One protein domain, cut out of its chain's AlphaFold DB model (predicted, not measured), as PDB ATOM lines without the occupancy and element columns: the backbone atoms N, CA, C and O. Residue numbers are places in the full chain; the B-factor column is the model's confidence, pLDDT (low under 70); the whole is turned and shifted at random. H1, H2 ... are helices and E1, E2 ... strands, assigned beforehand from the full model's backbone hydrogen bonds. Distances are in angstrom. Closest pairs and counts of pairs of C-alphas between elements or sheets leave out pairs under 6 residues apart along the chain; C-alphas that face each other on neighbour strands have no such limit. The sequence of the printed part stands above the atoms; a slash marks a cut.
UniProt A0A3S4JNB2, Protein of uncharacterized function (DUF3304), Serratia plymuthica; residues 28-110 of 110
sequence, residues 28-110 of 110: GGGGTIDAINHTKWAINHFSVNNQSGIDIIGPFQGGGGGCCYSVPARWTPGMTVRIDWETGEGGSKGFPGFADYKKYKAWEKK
ATOM      1  N   GLY A  28     181.261 171.367 293.097       50.56
ATOM      2  CA  GLY A  28     181.724 171.950 294.342       50.56
ATOM      3  C   GLY A  28     180.492 172.386 295.114       50.56
ATOM      4  O   GLY A  28     179.746 173.207 294.597       50.56
ATOM      5  N   GLY A  29     180.266 171.767 296.276       59.84
ATOM      6  CA  GLY A  29     179.200 172.086 297.226       59.84
ATOM      7  C   GLY A  29     177.794 172.166 296.621       59.84
ATOM      8  O   GLY A  29     177.417 173.178 296.044       59.84
ATOM      9  N   GLY A  30     176.980 171.128 296.828       72.56
ATOM     10  CA  GLY A  30     175.536 171.238 296.618       72.56
ATOM     11  C   GLY A  30     174.941 172.220 297.627       72.56
ATOM     12  O   GLY A  30     175.019 171.969 298.827       72.56
ATOM     13  N   GLY A  31     174.379 173.328 297.148       85.25
ATOM     14  CA  GLY A  31     173.742 174.356 297.968       85.25
ATOM     15  C   GLY A  31     172.266 174.544 297.637       85.25
ATOM     16  O   GLY A  31     171.759 174.016 296.642       85.25
ATOM     17  N   THR A  32     171.589 175.309 298.484       90.69
ATOM     18  CA  THR A  32     170.222 175.776 298.247       90.69
ATOM     19  C   THR A  32     170.253 177.081 297.453       90.69
ATOM     20  O   THR A  32     171.141 177.913 297.648       90.69
ATOM     21  N   ILE A  33     169.299 177.257 296.544       93.69
ATOM     22  CA  ILE A  33     169.012 178.539 295.902       93.69
ATOM     23  C   ILE A  33     168.024 179.294 296.789       93.69
ATOM     24  O   ILE A  33     166.875 178.876 296.895       93.69
ATOM     25  N   ASP A  34     168.461 180.422 297.347       94.25
ATOM     26  CA  ASP A  34     167.624 181.351 298.108       94.25
ATOM     27  C   ASP A  34     167.642 182.739 297.455       94.25
ATOM     28  O   ASP A  34     168.641 183.149 296.854       94.25
ATOM     29  N   ALA A  35     166.537 183.472 297.562       94.88
ATOM     30  CA  ALA A  35     166.378 184.796 296.974       94.88
ATOM     31  C   ALA A  35     165.539 185.729 297.859       94.88
ATOM     32  O   ALA A  35     164.717 185.300 298.667       94.88
ATOM     33  N   ILE A  36     165.756 187.037 297.685       96.19
ATOM     34  CA  ILE A  36     165.035 188.108 298.381       96.19
ATOM     35  C   ILE A  36     164.479 189.070 297.333       96.19
ATOM     36  O   ILE A  36     165.218 189.619 296.513       96.19
ATOM     37  N   ASN A  37     163.168 189.286 297.361       95.50
ATOM     38  CA  ASN A  37     162.476 190.184 296.452       95.50
ATOM     39  C   ASN A  37     162.383 191.588 297.054       95.50
ATOM     40  O   ASN A  37     161.608 191.820 297.972       95.50
ATOM     41  N   HIS A  38     163.115 192.554 296.502       96.19
ATOM     42  CA  HIS A  38     163.067 193.958 296.938       96.19
ATOM     43  C   HIS A  38     162.038 194.812 296.172       96.19
ATOM     44  O   HIS A  38     162.140 196.039 296.150       96.19
ATOM     45  N   THR A  39     161.060 194.191 295.510       94.38
ATOM     46  CA  THR A  39     160.081 194.885 294.664       94.38
ATOM     47  C   THR A  39     158.655 194.765 295.199       94.38
ATOM     48  O   THR A  39     158.356 193.948 296.066       94.38
ATOM     49  N   LYS A  40     157.755 195.590 294.644       93.50
ATOM     50  CA  LYS A  40     156.313 195.548 294.934       93.50
ATOM     51  C   LYS A  40     155.547 194.455 294.171       93.50
ATOM     52  O   LYS A  40     154.350 194.304 294.393       93.50
ATOM     53  N   TRP A  41     156.200 193.773 293.234       94.62
ATOM     54  CA  TRP A  41     155.618 192.715 292.406       94.62
ATOM     55  C   TRP A  41     156.052 191.357 292.949       94.62
ATOM     56  O   TRP A  41     157.085 191.279 293.606       94.62
ATOM     57  N   ALA A  42     155.290 190.297 292.702       95.50
ATOM     58  CA  ALA A  42     155.754 188.945 292.993       95.50
ATOM     59  C   ALA A  42     156.754 188.471 291.936       95.50
ATOM     60  O   ALA A  42     156.658 188.837 290.766       95.50
ATOM     61  N   ILE A  43     157.678 187.614 292.357       96.75
ATOM     62  CA  ILE A  43     158.455 186.753 291.471       96.75
ATOM     63  C   ILE A  43     157.677 185.439 291.370       96.75
ATOM     64  O   ILE A  43     157.706 184.640 292.302       96.75
ATOM     65  N   ASN A  44     156.955 185.238 290.266       94.25
ATOM     66  CA  ASN A  44     156.128 184.045 290.030       94.25
ATOM     67  C   ASN A  44     156.972 182.795 289.758       94.25
ATOM     68  O   ASN A  44     156.534 181.667 289.961       94.25
ATOM     69  N   HIS A  45     158.171 182.998 289.232       94.50
ATOM     70  CA  HIS A  45     159.117 181.940 288.945       94.50
ATOM     71  C   HIS A  45     160.505 182.552 288.826       94.50
ATOM     72  O   HIS A  45     160.652 183.652 288.292       94.50
ATOM     73  N   PHE A  46     161.531 181.829 289.268       96.44
ATOM     74  CA  PHE A  46     162.909 182.152 288.934       96.44
ATOM     75  C   PHE A  46     163.780 180.900 288.845       96.44
ATOM     76  O   PHE A  46     163.466 179.844 289.398       96.44
ATOM     77  N   SER A  47     164.897 181.029 288.136       95.44
ATOM     78  CA  SER A  47     165.895 179.977 288.003       95.44
ATOM     79  C   SER A  47     167.309 180.542 287.933       95.44
ATOM     80  O   SER A  47     167.515 181.675 287.493       95.44
ATOM     81  N   VAL A  48     168.276 179.725 288.342       94.44
ATOM     82  CA  VAL A  48     169.712 179.992 288.234       94.44
ATOM     83  C   VAL A  48     170.311 178.940 287.310       94.44
ATOM     84  O   VAL A  48     170.276 177.755 287.628       94.44
ATOM     85  N   ASN A  49     170.841 179.342 286.155       93.50
ATOM     86  CA  ASN A  49     171.355 178.424 285.129       93.50
ATOM     87  C   ASN A  49     170.352 177.302 284.793       93.50
ATOM     88  O   ASN A  49     170.703 176.123 284.797       93.50
ATOM     89  N   ASN A  50     169.092 177.681 284.548       93.12
ATOM     90  CA  ASN A  50     167.966 176.779 284.275       93.12
ATOM     91  C   ASN A  50     167.556 175.858 285.441       93.12
ATOM     92  O   ASN A  50     166.656 175.035 285.274       93.12
ATOM     93  N   GLN A  51     168.158 175.994 286.622       92.94
ATOM     94  CA  GLN A  51     167.733 175.279 287.818       92.94
ATOM     95  C   GLN A  51     166.728 176.118 288.604       92.94
ATOM     96  O   GLN A  51     167.024 177.248 288.988       92.94
ATOM     97  N   SER A  52     165.533 175.570 288.817       93.56
ATOM     98  CA  SER A  52     164.439 176.280 289.481       93.56
ATOM     99  C   SER A  52     164.781 176.643 290.927       93.56
ATOM    100  O   SER A  52     165.348 175.835 291.665       93.56
ATOM    101  N   GLY A  53     164.380 177.850 291.328       94.25
ATOM    102  CA  GLY A  53     164.384 178.300 292.714       94.25
ATOM    103  C   GLY A  53     163.233 177.753 293.563       94.25
ATOM    104  O   GLY A  53     163.222 178.029 294.751       94.25
ATOM    105  N   ILE A  54     162.313 176.965 292.980       92.94
ATOM    106  CA  ILE A  54     161.115 176.347 293.590       92.94
ATOM    107  C   ILE A  54     160.022 177.344 293.997       92.94
ATOM    108  O   ILE A  54     158.876 177.176 293.579       92.94
ATOM    109  N   ASP A  55     160.356 178.369 294.771       93.31
ATOM    110  CA  ASP A  55     159.359 179.241 295.390       93.31
ATOM    111  C   ASP A  55     158.879 180.399 294.501       93.31
ATOM    112  O   ASP A  55     159.625 180.979 293.705       93.31
ATOM    113  N   ILE A  56     157.623 180.796 294.740       93.56
ATOM    114  CA  ILE A  56     157.090 182.122 294.402       93.56
ATOM    115  C   ILE A  56     157.453 183.074 295.537       93.56
ATOM    116  O   ILE A  56     157.159 182.791 296.698       93.56
ATOM    117  N   ILE A  57     158.025 184.232 295.210       95.81
ATOM    118  CA  ILE A  57     158.449 185.209 296.219       95.81
ATOM    119  C   ILE A  57     157.560 186.444 296.144       95.81
ATOM    120  O   ILE A  57     157.620 187.218 295.185       95.81
ATOM    121  N   GLY A  58     156.743 186.645 297.178       95.62
ATOM    122  CA  GLY A  58     155.882 187.816 297.289       95.62
ATOM    123  C   GLY A  58     156.664 189.130 297.438       95.62
ATOM    124  O   GLY A  58     157.887 189.125 297.621       95.62
ATOM    125  N   PRO A  59     155.976 190.282 297.356       95.12
ATOM    126  CA  PRO A  59     156.604 191.588 297.519       95.12
ATOM    127  C   PRO A  59     157.343 191.711 298.853       95.12
ATOM    128  O   PRO A  59     156.751 191.470 299.905       95.12
ATOM    129  N   PHE A  60     158.609 192.133 298.820       95.06
ATOM    130  CA  PHE A  60     159.433 192.357 300.020       95.06
ATOM    131  C   PHE A  60     159.647 191.111 300.899       95.06
ATOM    132  O   PHE A  60     159.882 191.235 302.101       95.06
ATOM    133  N   GLN A  61     159.569 189.914 300.312       95.69
ATOM    134  CA  GLN A  61     159.766 188.632 300.996       95.69
ATOM    135  C   GLN A  61     161.051 187.927 300.549       95.69
ATOM    136  O   GLN A  61     161.640 188.259 299.520       95.69
ATOM    137  N   GLY A  62     161.478 186.943 301.341       95.88
ATOM    138  CA  GLY A  62     162.460 185.938 300.939       95.88
ATOM    139  C   GLY A  62     161.778 184.612 300.603       95.88
ATOM    140  O   GLY A  62     160.659 184.363 301.050       95.88
ATOM    141  N   GLY A  63     162.459 183.774 299.834       94.12
ATOM    142  CA  GLY A  63     162.033 182.419 299.497       94.12
ATOM    143  C   GLY A  63     163.143 181.677 298.763       94.12
ATOM    144  O   GLY A  63     164.267 182.172 298.663       94.12
ATOM    145  N   GLY A  64     162.833 180.501 298.238       92.19
ATOM    146  CA  GLY A  64     163.755 179.694 297.456       92.19
ATOM    147  C   GLY A  64     163.625 178.223 297.813       92.19
ATOM    148  O   GLY A  64     162.581 177.612 297.618       92.19
ATOM    149  N   GLY A  65     164.697 177.619 298.313       89.69
ATOM    150  CA  GLY A  65     164.680 176.204 298.682       89.69
ATOM    151  C   GLY A  65     165.066 175.245 297.554       89.69
ATOM    152  O   GLY A  65     165.135 174.037 297.787       89.69
ATOM    153  N   GLY A  66     165.375 175.747 296.352       88.38
ATOM    154  CA  GLY A  66     165.894 174.940 295.244       88.38
ATOM    155  C   GLY A  66     167.156 174.180 295.648       88.38
ATOM    156  O   GLY A  66     168.227 174.774 295.742       88.38
ATOM    157  N   CYS A  67     167.051 172.872 295.905       85.06
ATOM    158  CA  CYS A  67     168.191 172.086 296.380       85.06
ATOM    159  C   CYS A  67     169.230 171.876 295.288       85.06
ATOM    160  O   CYS A  67     168.938 171.936 294.092       85.06
ATOM    161  N   CYS A  68     170.412 171.444 295.728       86.00
ATOM    162  CA  CYS A  68     171.346 170.708 294.889       86.00
ATOM    163  C   CYS A  68     171.957 171.561 293.766       86.00
ATOM    164  O   CYS A  68     172.458 171.033 292.769       86.00
ATOM    165  N   TYR A  69     171.931 172.888 293.919       87.94
ATOM    166  CA  TYR A  69     172.610 173.794 293.007       87.94
ATOM    167  C   TYR A  69     174.111 173.639 293.163       87.94
ATOM    168  O   TYR A  69     174.626 173.459 294.262       87.94
ATOM    169  N   SER A  70     174.805 173.632 292.037       84.56
ATOM    170  CA  SER A  70     176.190 173.204 291.965       84.56
ATOM    171  C   SER A  70     177.023 174.250 291.265       84.56
ATOM    172  O   SER A  70     176.665 174.706 290.180       84.56
ATOM    173  N   VAL A  71     178.170 174.575 291.852       82.12
ATOM    174  CA  VAL A  71     179.146 175.478 291.249       82.12
ATOM    175  C   VAL A  71     180.434 174.721 290.913       82.12
ATOM    176  O   VAL A  71     180.707 173.656 291.473       82.12
ATOM    177  N   PRO A  72     181.249 175.220 289.972       81.75
ATOM    178  CA  PRO A  72     182.583 174.679 289.754       81.75
ATOM    179  C   PRO A  72     183.420 174.685 291.040       81.75
ATOM    180  O   PRO A  72     183.390 175.641 291.810       81.75
ATOM    181  N   ALA A  73     184.211 173.629 291.253       82.06
ATOM    182  CA  ALA A  73     185.023 173.462 292.465       82.06
ATOM    183  C   ALA A  73     186.115 174.533 292.651       82.06
ATOM    184  O   ALA A  73     186.627 174.712 293.753       82.06
ATOM    185  N   ARG A  74     186.503 175.226 291.575       84.81
ATOM    186  CA  ARG A  74     187.446 176.345 291.617       84.81
ATOM    187  C   ARG A  74     186.744 177.596 291.130       84.81
ATOM    188  O   ARG A  74     186.239 177.618 290.010       84.81
ATOM    189  N   TRP A  75     186.759 178.627 291.963       87.19
ATOM    190  CA  TRP A  75     186.325 179.953 291.561       87.19
ATOM    191  C   TRP A  75     187.369 180.597 290.645       87.19
ATOM    192  O   TRP A  75     188.572 180.506 290.903       87.19
ATOM    193  N   THR A  76     186.906 181.276 289.599       90.00
ATOM    194  CA  THR A  76     187.729 182.138 288.751       90.00
ATOM    195  C   THR A  76     187.099 183.527 288.644       90.00
ATOM    196  O   THR A  76     185.869 183.641 288.606       90.00
ATOM    197  N   PRO A  77     187.907 184.598 288.547       96.19
ATOM    198  CA  PRO A  77     187.382 185.930 288.280       96.19
ATOM    199  C   PRO A  77     186.515 185.947 287.014       96.19
ATOM    200  O   PRO A  77     186.873 185.341 286.005       96.19
ATOM    201  N   GLY A  78     185.375 186.638 287.071       94.62
ATOM    202  CA  GLY A  78     184.462 186.794 285.933       94.62
ATOM    203  C   GLY A  78     183.431 185.676 285.744       94.62
ATOM    204  O   GLY A  78     182.666 185.736 284.785       94.62
ATOM    205  N   MET A  79     183.361 184.680 286.633       91.38
ATOM    206  CA  MET A  79     182.249 183.723 286.626       91.38
ATOM    207  C   MET A  79     180.907 184.430 286.844       91.38
ATOM    208  O   MET A  79     180.777 185.282 287.721       91.38
ATOM    209  N   THR A  80     179.899 184.028 286.078       92.88
ATOM    210  CA  THR A  80     178.530 184.538 286.171       92.88
ATOM    211  C   THR A  80     177.533 183.390 286.209       92.88
ATOM    212  O   THR A  80     177.852 182.238 285.907       92.88
ATOM    213  N   VAL A  81     176.305 183.714 286.598       92.56
ATOM    214  CA  VAL A  81     175.148 182.832 286.461       92.56
ATOM    215  C   VAL A  81     174.107 183.535 285.609       92.56
ATOM    216  O   VAL A  81     174.008 184.764 285.622       92.56
ATOM    217  N   ARG A  82     173.318 182.759 284.877       95.75
ATOM    218  CA  ARG A  82     172.125 183.260 284.210       95.75
ATOM    219  C   ARG A  82     170.954 183.188 285.176       95.75
ATOM    220  O   ARG A  82     170.689 182.124 285.728       95.75
ATOM    221  N   ILE A  83     170.254 184.304 285.333       95.88
ATOM    222  CA  ILE A  83     169.001 184.371 286.077       95.88
ATOM    223  C   ILE A  83     167.872 184.595 285.081       95.88
ATOM    224  O   ILE A  83     167.880 185.592 284.361       95.88
ATOM    225  N   ASP A  84     166.905 183.687 285.063       97.38
ATOM    226  CA  ASP A  84     165.637 183.879 284.360       97.38
ATOM    227  C   ASP A  84     164.529 183.963 285.408       97.38
ATOM    228  O   ASP A  84     164.518 183.161 286.345       97.38
ATOM    229  N   TRP A  85     163.611 184.920 285.274       96.12
ATOM    230  CA  TRP A  85     162.520 185.116 286.225       96.12
ATOM    231  C   TRP A  85     161.281 185.728 285.571       96.12
ATOM    232  O   TRP A  85     161.365 186.359 284.517       96.12
ATOM    233  N   GLU A  86     160.136 185.534 286.217       96.19
ATOM    234  CA  GLU A  86     158.839 186.071 285.819       96.19
ATOM    235  C   GLU A  86     158.263 186.939 286.941       96.19
ATOM    236  O   GLU A  86     158.299 186.558 288.112       96.19
ATOM    237  N   THR A  87     157.711 188.095 286.572       95.00
ATOM    238  CA  THR A  87     157.066 189.030 287.500       95.00
ATOM    239  C   THR A  87     155.543 188.939 287.420       95.00
ATOM    240  O   THR A  87     154.994 188.712 286.342       95.00
ATOM    241  N   GLY A  88     154.854 189.176 288.535       91.88
ATOM    242  CA  GLY A  88     153.395 189.144 288.603       91.88
ATOM    243  C   GLY A  88     152.790 190.008 289.708       91.88
ATOM    244  O   GLY A  88     153.482 190.574 290.557       91.88
ATOM    245  N   GLU A  89     151.461 190.109 289.707       89.06
ATOM    246  CA  GLU A  89     150.692 190.682 290.817       89.06
ATOM    247  C   GLU A  89     150.917 189.840 292.083       89.06
ATOM    248  O   GLU A  89     150.577 188.661 292.135       89.06
ATOM    249  N   GLY A  90     151.476 190.450 293.131       82.81
ATOM    250  CA  GLY A  90     151.783 189.769 294.394       82.81
ATOM    251  C   GLY A  90     150.594 189.585 295.335       82.81
ATOM    252  O   GLY A  90     150.784 189.478 296.544       82.81
ATOM    253  N   GLY A  91     149.370 189.604 294.810       80.38
ATOM    254  CA  GLY A  91     148.162 189.454 295.605       80.38
ATOM    255  C   GLY A  91     146.892 189.452 294.763       80.38
ATOM    256  O   GLY A  91     146.901 189.705 293.567       80.38
ATOM    257  N   SER A  92     145.766 189.191 295.420       81.50
ATOM    258  CA  SER A  92     144.433 189.173 294.810       81.50
ATOM    259  C   SER A  92     143.682 190.493 295.018       81.50
ATOM    260  O   SER A  92     142.449 190.532 295.031       81.50
ATOM    261  N   LYS A  93     144.399 191.603 295.239       82.50
ATOM    262  CA  LYS A  93     143.764 192.883 295.563       82.50
ATOM    263  C   LYS A  93     142.899 193.340 294.388       82.50
ATOM    264  O   LYS A  93     143.388 193.612 293.303       82.50
ATOM    265  N   GLY A  94     141.594 193.454 294.626       85.25
ATOM    266  CA  GLY A  94     140.625 193.827 293.593       85.25
ATOM    267  C   GLY A  94     140.105 192.660 292.748       85.25
ATOM    268  O   GLY A  94     139.210 192.889 291.937       85.25
ATOM    269  N   PHE A  95     140.584 191.428 292.962       90.88
ATOM    270  CA  PHE A  95     139.990 190.227 292.379       90.88
ATOM    271  C   PHE A  95     138.640 189.939 293.064       90.88
ATOM    272  O   PHE A  95     138.607 189.711 294.277       90.88
ATOM    273  N   PRO A  96     137.509 189.947 292.334       93.94
ATOM    274  CA  PRO A  96     136.180 189.816 292.937       93.94
ATOM    275  C   PRO A  96     135.814 188.371 293.320       93.94
ATOM    276  O   PRO A  96     134.706 188.135 293.807       93.94
ATOM    277  N   GLY A  97     136.700 187.400 293.079       92.62
ATOM    278  CA  GLY A  97     136.360 185.983 293.138       92.62
ATOM    279  C   GLY A  97     135.495 185.547 291.953       92.62
ATOM    280  O   GLY A  97     135.219 186.313 291.031       92.62
ATOM    281  N   PHE A  98     135.050 184.292 291.991       95.44
ATOM    282  CA  PHE A  98     134.278 183.681 290.903       95.44
ATOM    283  C   PHE A  98     132.765 183.617 291.170       95.44
ATOM    284  O   PHE A  98     132.010 183.193 290.302       95.44
ATOM    285  N   ALA A  99     132.306 184.031 292.358       96.69
ATOM    286  CA  ALA A  99     130.903 183.900 292.765       96.69
ATOM    287  C   ALA A  99     129.943 184.808 291.968       96.69
ATOM    288  O   ALA A  99     128.789 184.451 291.751       96.69
ATOM    289  N   ASP A 100     130.413 185.975 291.518       96.69
ATOM    290  CA  ASP A 100     129.640 186.912 290.699       96.69
ATOM    291  C   ASP A 100     130.258 186.998 289.299       96.69
ATOM    292  O   ASP A 100     131.242 187.705 289.069       96.69
ATOM    293  N   TYR A 101     129.655 186.277 288.351       96.00
ATOM    294  CA  TYR A 101     130.135 186.205 286.970       96.00
ATOM    295  C   TYR A 101     130.217 187.582 286.297       96.00
ATOM    296  O   TYR A 101     131.160 187.850 285.551       96.00
ATOM    297  N   LYS A 102     129.267 188.489 286.569       97.12
ATOM    298  CA  LYS A 102     129.273 189.830 285.966       97.12
ATOM    299  C   LYS A 102     130.451 190.646 286.489       97.12
ATOM    300  O   LYS A 102     131.146 191.274 285.691       97.12
ATOM    301  N   LYS A 103     130.707 190.609 287.803       95.94
ATOM    302  CA  LYS A 103     131.875 191.277 288.400       95.94
ATOM    303  C   LYS A 103     133.188 190.665 287.920       95.94
ATOM    304  O   LYS A 103     134.090 191.418 287.567       95.94
ATOM    305  N   TYR A 104     133.273 189.338 287.835       95.25
ATOM    306  CA  TYR A 104     134.438 188.643 287.286       95.25
ATOM    307  C   TYR A 104     134.743 189.093 285.848       95.25
ATOM    308  O   TYR A 104     135.843 189.571 285.578       95.25
ATOM    309  N   LYS A 105     133.759 189.048 284.935       96.56
ATOM    310  CA  LYS A 105     133.951 189.461 283.529       96.56
ATOM    311  C   LYS A 105     134.273 190.946 283.370       96.56
ATOM    312  O   LYS A 105     134.866 191.324 282.365       96.56
ATOM    313  N   ALA A 106     133.849 191.795 284.306       95.19
ATOM    314  CA  ALA A 106     134.209 193.211 284.308       95.19
ATOM    315  C   ALA A 106     135.653 193.442 284.781       95.19
ATOM    316  O   ALA A 106     136.320 194.329 284.259       95.19
ATOM    317  N   TRP A 107     136.132 192.654 285.748       93.12
ATOM    318  CA  TRP A 107     137.525 192.673 286.198       93.12
ATOM    319  C   TRP A 107     138.480 192.118 285.131       93.12
ATOM    320  O   TRP A 107     139.462 192.772 284.826       93.12
ATOM    321  N   GLU A 108     138.145 190.988 284.501       91.69
ATOM    322  CA  GLU A 108     138.970 190.320 283.473       91.69
ATOM    323  C   GLU A 108     139.247 191.195 282.234       91.69
ATOM    324  O   GLU A 108     140.217 190.977 281.518       91.69
ATOM    325  N   LYS A 109     138.379 192.173 281.954       92.94
ATOM    326  CA  LYS A 109     138.507 193.090 280.810       92.94
ATOM    327  C   LYS A 109     139.327 194.352 281.102       92.94
ATOM    328  O   LYS A 109     139.497 195.151 280.182       92.94
ATOM    329  N   LYS A 110     139.709 194.590 282.359       81.19
ATOM    330  CA  LYS A 110     140.568 195.721 282.736       81.19
ATOM    331  C   LYS A 110     142.020 195.414 282.422       81.19
ATOM    332  O   LYS A 110     142.712 196.386 282.055       81.19
TER     333      LYS A 110
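Overview. This is residues 28 to 110 of the 110 residues of the protein "Protein of uncharacterized function (DUF3304)" of Serratia plymuthica (UniProt A0A3S4JNB2). Two ribbons of two antiparallel strands each, E1 with E3 and E2 with E4, form a long, loosely joined body, and from its E4 end residues 89 to 100 reach out as an arm to the short helix H1 at the far end. At the other end, residues 73 to 82 loop back from E3 to E4. The printed part has 83 residues, with four named strands and one named helix in the order E1, E2, E3, E4, H1; it is mostly strand by its named elements, which hold 41 residues, under half. It is only just extended, close to loose, with a radius of gyration of the C-alphas of 17.9 A, and spans 60 by 22 by 20 A.

Along the chain. E3, residues 62 to 72, is 25.6 A long and bends by 76 degrees at residue 67. E1, residues 28 to 36, is 23.6 A long, begins at C-alpha 28 (181.724, 171.950, 294.342) and bends by 51 degrees at residue 31. E2 is residues 42 to 48, 17.3 A, and E4 residues 83 to 88, 16.5 A. H1, residues 101 to 108, is 10.4 A long and ends at C-alpha 108 (138.970, 190.320, 283.473).

Arrangement. E1 and E3 are antiparallel neighbours at 153 degrees; N 33 and O 66 are 2.8 A apart, within hydrogen-bond range. E2 and E4 are antiparallel at 169 degrees, with N 42 and O 88 at 2.8 A. E2 and E3 are near each other, their closest C-alphas 8.3 A apart. In H1 every O i to N i+4 pair is within hydrogen-bond range. H1 is apart from E1, E2 and E3.

Size, cuts and confidence. The C-alphas of Arg 74 and Lys 102, the two farthest apart, are 60.0 A apart. The printed part has no cut. The links E2 to E3 and E4 to H1 are long. Residues 28 to 29 have pLDDT under 70.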